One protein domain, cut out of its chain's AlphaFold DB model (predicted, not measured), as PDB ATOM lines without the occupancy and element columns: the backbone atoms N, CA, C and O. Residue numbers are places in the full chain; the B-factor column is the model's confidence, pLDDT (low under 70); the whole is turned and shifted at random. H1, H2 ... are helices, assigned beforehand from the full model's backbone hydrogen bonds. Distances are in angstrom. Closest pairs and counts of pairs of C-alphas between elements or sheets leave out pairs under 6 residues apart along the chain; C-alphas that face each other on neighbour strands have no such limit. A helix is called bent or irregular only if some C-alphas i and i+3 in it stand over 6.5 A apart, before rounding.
ATOM      1  N   ASN A   2       1.074  25.009  -1.786       55.25
ATOM      2  CA  ASN A   2       1.628  25.692  -0.618       55.25
ATOM      3  C   ASN A   2       2.754  24.866   0.013       55.25
ATOM      4  O   ASN A   2       2.548  24.244   1.051       55.25
ATOM      5  N   PHE A   3       3.967  24.932  -0.549       64.12
ATOM      6  CA  PHE A   3       5.181  24.775   0.263       64.12
ATOM      7  C   PHE A   3       5.323  26.033   1.113       64.12
ATOM      8  O   PHE A   3       6.192  26.879   0.909       64.12
ATOM      9  N   GLY A   4       4.351  26.203   2.010       64.75
ATOM     10  CA  GLY A   4       4.231  27.368   2.850       64.75
ATOM     11  C   GLY A   4       5.517  27.500   3.638       64.75
ATOM     12  O   GLY A   4       5.871  26.629   4.431       64.75
ATOM     13  N   ARG A   5       6.200  28.622   3.438       72.38
ATOM     14  CA  ARG A   5       7.401  28.971   4.195       72.38
ATOM     15  C   ARG A   5       7.151  28.967   5.706       72.38
ATOM     16  O   ARG A   5       8.098  28.826   6.465       72.38
ATOM     17  N   THR A   6       5.890  29.059   6.129       75.75
ATOM     18  CA  THR A   6       5.429  29.042   7.519       75.75
ATOM     19  C   THR A   6       5.983  27.889   8.350       75.75
ATOM     20  O   THR A   6       6.382  28.123   9.482       75.75
ATOM     21  N   ALA A   7       6.061  26.666   7.819       70.56
ATOM     22  CA  ALA A   7       6.595  25.541   8.594       70.56
ATOM     23  C   ALA A   7       8.103  25.685   8.878       70.56
ATOM     24  O   ALA A   7       8.602  25.183   9.880       70.56
ATOM     25  N   LEU A   8       8.827  26.386   8.001       77.31
ATOM     26  CA  LEU A   8      10.275  26.558   8.087       77.31
ATOM     27  C   LEU A   8      10.667  27.857   8.805       77.31
ATOM     28  O   LEU A   8      11.624  27.878   9.577       77.31
ATOM     29  N   MET A   9       9.940  28.940   8.530       80.06
ATOM     30  CA  MET A   9      10.242  30.311   8.953       80.06
ATOM     31  C   MET A   9       9.302  30.838  10.040       80.06
ATOM     32  O   MET A   9       9.554  31.906  10.591       80.06
ATOM     33  N   GLY A  10       8.237  30.106  10.359       77.62
ATOM     34  CA  GLY A  10       7.154  30.596  11.199       77.62
ATOM     35  C   GLY A  10       6.231  31.577  10.469       77.62
ATOM     36  O   GLY A  10       6.410  31.926   9.301       77.62
ATOM     37  N   SER A  11       5.200  32.016  11.176       79.38
ATOM     38  CA  SER A  11       4.266  33.074  10.792       79.38
ATOM     39  C   SER A  11       3.915  33.916  12.018       79.38
ATOM     40  O   SER A  11       4.239  33.534  13.140       79.38
ATOM     41  N   ALA A  12       3.194  35.023  11.826       74.31
ATOM     42  CA  ALA A  12       2.694  35.837  12.936       74.31
ATOM     43  C   ALA A  12       1.848  35.031  13.945       74.31
ATOM     44  O   ALA A  12       1.863  35.339  15.132       74.31
ATOM     45  N   SER A  13       1.148  33.987  13.484       76.75
ATOM     46  CA  SER A  13       0.329  33.110  14.333       76.75
ATOM     47  C   SER A  13       1.092  31.908  14.900       76.75
ATOM     48  O   SER A  13       0.621  31.284  15.842       76.75
ATOM     49  N   HIS A  14       2.247  31.564  14.325       75.50
ATOM     50  CA  HIS A  14       3.069  30.418  14.723       75.50
ATOM     51  C   HIS A  14       4.539  30.804  14.608       75.50
ATOM     52  O   HIS A  14       5.147  30.614  13.553       75.50
ATOM     53  N   LEU A  15       5.088  31.404  15.661       81.00
ATOM     54  CA  LEU A  15       6.486  31.818  15.672       81.00
ATOM     55  C   LEU A  15       7.402  30.604  15.502       81.00
ATOM     56  O   LEU A  15       7.120  29.509  15.987       81.00
ATOM     57  N   ARG A  16       8.510  30.815  14.795       83.06
ATOM     58  CA  ARG A  16       9.587  29.834  14.717       83.06
ATOM     59  C   ARG A  16      10.264  29.760  16.083       83.06
ATOM     60  O   ARG A  16      10.562  30.804  16.650       83.06
ATOM     61  N   PHE A  17      10.505  28.555  16.590       83.81
ATOM     62  CA  PHE A  17      11.222  28.392  17.852       83.81
ATOM     63  C   PHE A  17      12.672  28.893  17.735       83.81
ATOM     64  O   PHE A  17      13.333  28.662  16.718       83.81
ATOM     65  N   ASP A  18      13.151  29.575  18.777       83.31
ATOM     66  CA  ASP A  18      14.485  30.198  18.819       83.31
ATOM     67  C   ASP A  18      15.631  29.178  18.938       83.31
ATOM     68  O   ASP A  18      16.781  29.493  18.640       83.31
ATOM     69  N   ASP A  19      15.326  27.950  19.363       88.56
ATOM     70  CA  ASP A  19      16.272  26.835  19.457       88.56
ATOM     71  C   ASP A  19      16.561  26.172  18.099       88.56
ATOM     72  O   ASP A  19      17.521  25.407  17.963       88.56
ATOM     73  N   LEU A  20      15.771  26.487  17.068       85.69
ATOM     74  CA  LEU A  20      15.993  25.987  15.721       85.69
ATOM     75  C   LEU A  20      17.175  26.710  15.059       85.69
ATOM     76  O   LEU A  20      17.231  27.943  15.056       85.69
ATOM     77  N   PRO A  21      18.072  25.979  14.368       89.00
ATOM     78  CA  PRO A  21      19.192  26.578  13.650       89.00
ATOM     79  C   PRO A  21      18.746  27.701  12.712       89.00
ATOM     80  O   PRO A  21      17.731  27.575  12.024       89.00
ATOM     81  N   SER A  22      19.495  28.800  12.639       87.69
ATOM     82  CA  SER A  22      19.213  29.875  11.681       87.69
ATOM     83  C   SER A  22      19.251  29.345  10.247       87.69
ATOM     84  O   SER A  22      20.160  28.599   9.883       87.69
ATOM     85  N   LEU A  23      18.294  29.760   9.419       88.88
ATOM     86  CA  LEU A  23      18.268  29.382   8.009       88.88
ATOM     87  C   LEU A  23      19.269  30.216   7.218       88.88
ATOM     88  O   LEU A  23      19.344  31.435   7.366       88.88
ATOM     89  N   THR A  24      19.983  29.565   6.310       91.38
ATOM     90  CA  THR A  24      20.714  30.269   5.255       91.38
ATOM     91  C   THR A  24      19.740  30.850   4.225       91.38
ATOM     92  O   THR A  24      18.628  30.346   4.048       91.38
ATOM     93  N   ALA A  25      20.172  31.868   3.472       88.88
ATOM     94  CA  ALA A  25      19.379  32.422   2.370       88.88
ATOM     95  C   ALA A  25      18.986  31.350   1.332       88.88
ATOM     96  O   ALA A  25      17.877  31.368   0.801       88.88
ATOM     97  N   TYR A  26      19.871  30.377   1.097       89.69
ATOM     98  CA  TYR A  26      19.609  29.242   0.214       89.69
ATOM     99  C   TYR A  26      18.476  28.346   0.738       89.69
ATOM    100  O   TYR A  26      17.542  28.024   0.005       89.69
ATOM    101  N   GLN A  27      18.510  27.985   2.025       89.81
ATOM    102  CA  GLN A  27      17.460  27.175   2.652       89.81
ATOM    103  C   GLN A  27      16.113  27.901   2.673       89.81
ATOM    104  O   GLN A  27      15.086  27.280   2.417       89.81
ATOM    105  N   ALA A  28      16.108  29.214   2.913       87.50
ATOM    106  CA  ALA A  28      14.886  30.015   2.900       87.50
ATOM    107  C   ALA A  28      14.226  30.088   1.507       87.50
ATOM    108  O   ALA A  28      13.002  30.151   1.425       87.50
ATOM    109  N   GLY A  29      15.018  30.048   0.426       87.94
ATOM    110  CA  GLY A  29      14.522  30.037  -0.960       87.94
ATOM    111  C   GLY A  29      14.233  28.644  -1.533       87.94
ATOM    112  O   GLY A  29      13.609  28.519  -2.586       87.94
ATOM    113  N   THR A  30      14.660  27.578  -0.851       89.62
ATOM    114  CA  THR A  30      14.466  26.193  -1.314       89.62
ATOM    115  C   THR A  30      12.982  25.822  -1.503       89.62
ATOM    116  O   THR A  30      12.669  25.223  -2.534       89.62
ATOM    117  N   PRO A  31      12.044  26.198  -0.603       88.31
ATOM    118  CA  PRO A  31      10.617  25.930  -0.801       88.31
ATOM    119  C   PRO A  31      10.054  26.478  -2.120       88.31
ATOM    120  O   PRO A  31       9.250  25.802  -2.759       88.31
ATOM    121  N   ASP A  32      10.507  27.651  -2.576       87.31
ATOM    122  CA  ASP A  32      10.008  28.255  -3.822       87.31
ATOM    123  C   ASP A  32      10.540  27.526  -5.060       87.31
ATOM    124  O   ASP A  32       9.824  27.346  -6.050       87.31
ATOM    125  N   ALA A  33      11.801  27.088  -5.006       89.62
ATOM    126  CA  ALA A  33      12.389  26.269  -6.058       89.62
ATOM    127  C   ALA A  33      11.635  24.937  -6.177       89.62
ATOM    128  O   ALA A  33      11.240  24.556  -7.278       89.62
ATOM    129  N   ILE A  34      11.360  24.273  -5.047       89.12
ATOM    130  CA  ILE A  34      10.561  23.040  -5.011       89.12
ATOM    131  C   ILE A  34       9.158  23.290  -5.573       89.12
ATOM    132  O   ILE A  34       8.700  22.503  -6.398       89.12
ATOM    133  N   GLU A  35       8.488  24.386  -5.199       87.88
ATOM    134  CA  GLU A  35       7.176  24.723  -5.766       87.88
ATOM    135  C   GLU A  35       7.241  24.901  -7.289       87.88
ATOM    136  O   GLU A  35       6.366  24.418  -8.011       87.88
ATOM    137  N   THR A  36       8.278  25.579  -7.783       90.19
ATOM    138  CA  THR A  36       8.477  25.826  -9.215       90.19
ATOM    139  C   THR A  36       8.637  24.515  -9.980       90.19
ATOM    140  O   THR A  36       7.942  24.301 -10.975       90.19
ATOM    141  N   PHE A  37       9.491  23.607  -9.498       90.81
ATOM    142  CA  PHE A  37       9.666  22.293 -10.114       90.81
ATOM    143  C   PHE A  37       8.397  21.451 -10.030       90.81
ATOM    144  O   PHE A  37       7.975  20.894 -11.039       90.81
ATOM    145  N   ALA A  38       7.745  21.416  -8.868       89.88
ATOM    146  CA  ALA A  38       6.538  20.630  -8.679       89.88
ATOM    147  C   ALA A  38       5.402  21.072  -9.613       89.88
ATOM    148  O   ALA A  38       4.702  20.219 -10.149       89.88
ATOM    149  N   LYS A  39       5.251  22.382  -9.868       89.44
ATOM    150  CA  LYS A  39       4.314  22.906 -10.879       89.44
ATOM    151  C   LYS A  39       4.717  22.516 -12.299       89.44
ATOM    152  O   LYS A  39       3.856  22.145 -13.089       89.44
ATOM    153  N   ALA A  40       6.006  22.599 -12.628       93.50
ATOM    154  CA  ALA A  40       6.502  22.261 -13.959       93.50
ATOM    155  C   ALA A  40       6.343  20.767 -14.295       93.50
ATOM    156  O   ALA A  40       6.197  20.418 -15.463       93.50
ATOM    157  N   THR A  41       6.354  19.892 -13.285       92.25
ATOM    158  CA  THR A  41       6.243  18.434 -13.445       92.25
ATOM    159  C   THR A  41       4.920  17.868 -12.927       92.25
ATOM    160  O   THR A  41       4.843  16.670 -12.651       92.25
ATOM    161  N   GLN A  42       3.895  18.701 -12.725       91.44
ATOM    162  CA  GLN A  42       2.648  18.244 -12.115       91.44
ATOM    163  C   GLN A  42       1.876  17.289 -13.036       91.44
ATOM    164  O   GLN A  42       1.826  17.474 -14.252       91.44
ATOM    165  N   LEU A  43       1.214  16.303 -12.430       90.69
ATOM    166  CA  LEU A  43       0.235  15.443 -13.086       90.69
ATOM    167  C   LEU A  43      -1.119  15.629 -12.401       90.69
ATOM    168  O   LEU A  43      -1.244  15.407 -11.197       90.69
ATOM    169  N   GLU A  44      -2.134  16.000 -13.176       90.31
ATOM    170  CA  GLU A  44      -3.505  16.142 -12.690       90.31
ATOM    171  C   GLU A  44      -4.306  14.879 -12.998       90.31
ATOM    172  O   GLU A  44      -4.495  14.501 -14.156       90.31
ATOM    173  N   MET A  54      -3.073   4.836  -5.897       78.69
ATOM    174  CA  MET A  54      -2.004   4.558  -4.941       78.69
ATOM    175  C   MET A  54      -0.880   5.566  -5.162       78.69
ATOM    176  O   MET A  54      -0.388   5.713  -6.281       78.69
ATOM    177  N   ILE A  55      -0.489   6.268  -4.101       80.50
ATOM    178  CA  ILE A  55       0.556   7.292  -4.137       80.50
ATOM    179  C   ILE A  55       1.680   6.851  -3.208       80.50
ATOM    180  O   ILE A  55       1.445   6.528  -2.048       80.50
ATOM    181  N   ASN A  56       2.912   6.853  -3.715       80.81
ATOM    182  CA  ASN A  56       4.093   6.649  -2.886       80.81
ATOM    183  C   ASN A  56       4.502   7.975  -2.224       80.81
ATOM    184  O   ASN A  56       5.191   8.789  -2.841       80.81
ATOM    185  N   SER A  57       4.113   8.164  -0.962       80.75
ATOM    186  CA  SER A  57       4.389   9.378  -0.179       80.75
ATOM    187  C   SER A  57       5.877   9.647   0.092       80.75
ATOM    188  O   SER A  57       6.219  10.753   0.500       80.75
ATOM    189  N   LEU A  58       6.778   8.684  -0.144       78.88
ATOM    190  CA  LEU A  58       8.226   8.879   0.027       78.88
ATOM    191  C   LEU A  58       8.875   9.582  -1.167       78.88
ATOM    192  O   LEU A  58       9.941  10.181  -1.034       78.88
ATOM    193  N   CYS A  59       8.258   9.477  -2.343       80.75
ATOM    194  CA  CYS A  59       8.852   9.932  -3.600       80.75
ATOM    195  C   CYS A  59       7.969  10.922  -4.359       80.75
ATOM    196  O   CYS A  59       8.470  11.619  -5.240       80.75
ATOM    197  N   LEU A  60       6.672  10.982  -4.050       84.69
ATOM    198  CA  LEU A  60       5.709  11.811  -4.762       84.69
ATOM    199  C   LEU A  60       5.056  12.828  -3.836       84.69
ATOM    200  O   LEU A  60       4.402  12.500  -2.846       84.69
ATOM    201  N   LEU A  61       5.177  14.084  -4.244       85.44
ATOM    202  CA  LEU A  61       4.391  15.183  -3.712       85.44
ATOM    203  C   LEU A  61       2.982  15.095  -4.300       85.44
ATOM    204  O   LEU A  61       2.824  14.964  -5.513       85.44
ATOM    205  N   HIS A  62       1.961  15.193  -3.456       84.44
ATOM    206  CA  HIS A  62       0.571  15.166  -3.897       84.44
ATOM    207  C   HIS A  62      -0.248  16.244  -3.190       84.44
ATOM    208  O   HIS A  62       0.026  16.623  -2.053       84.44
ATOM    209  N   ARG A  63      -1.268  16.752  -3.882       79.94
ATOM    210  CA  ARG A  63      -2.256  17.685  -3.336       79.94
ATOM    211  C   ARG A  63      -3.619  17.387  -3.935       79.94
ATOM    212  O   ARG A  63      -3.714  16.774  -4.993       79.94
ATOM    213  N   HIS A  64      -4.646  17.895  -3.277       74.38
ATOM    214  CA  HIS A  64      -5.947  18.098  -3.890       74.38
ATOM    215  C   HIS A  64      -6.185  19.594  -4.061       74.38
ATOM    216  O   HIS A  64      -5.687  20.405  -3.275       74.38
ATOM    217  N   ASP A  65      -6.926  19.959  -5.100       72.06
ATOM    218  CA  ASP A  65      -7.484  21.299  -5.199       72.06
ATOM    219  C   ASP A  65      -8.691  21.456  -4.288       72.06
ATOM    220  O   ASP A  65      -9.342  20.474  -3.919       72.06
ATOM    221  N   ALA A  66      -8.950  22.710  -3.913       63.72
ATOM    222  CA  ALA A  66     -10.139  23.066  -3.165       63.72
ATOM    223  C   ALA A  66     -11.365  22.617  -3.964       63.72
ATOM    224  O   ALA A  66     -11.507  22.944  -5.144       63.72
TER     225      ALA A  66
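Overview. This is residues 2 to 44 and 54 to 66 of the 121 residues of an uncharacterized protein of Ceratocystis fimbriata f. sp. platani (UniProt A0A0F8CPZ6). With little regular structure, this is one long kinked helix, H2, with the short turn H1 near its first part, a wide loop of residues 10 to 24 joining them, and an unnamed tail beyond a cut, whose residues 54 to 59 stick out. The printed part has 56 residues, 20 of them in named elements, H1 then H2, with no named strand; the class is all helix. It is loose, with a radius of gyration of the C-alphas of 13.8 A, and spans 38 by 23 by 20 A.

Along the chain. Find C-alpha 6 at (5.429, 29.042, 7.519), where H1, residues 6 to 9, begins. H2, residues 25 to 40, runs 23.1 A to C-alpha 40 at (6.502, 22.261, -13.959).

Arrangement. H1 and H2 are close but not clearly touching; their closest C-alphas, of Met 9 and Ala 28, are 7.6 A apart. H2 has a kink of 31 degrees near residue 32 and is only just irregular, C-alphas 28 and 31 being 7.0 A apart. In H2, 10 of 12 O i to N i+4 pairs are within hydrogen-bond range; H1 is too short for such a pair.

Size, cuts and confidence. The link from H1 to H2 is long. Residues 45 to 53 are not printed; C-alphas 44 and 54 are 14.0 A apart. Residues 2 to 4 and 66 have pLDDT under 70.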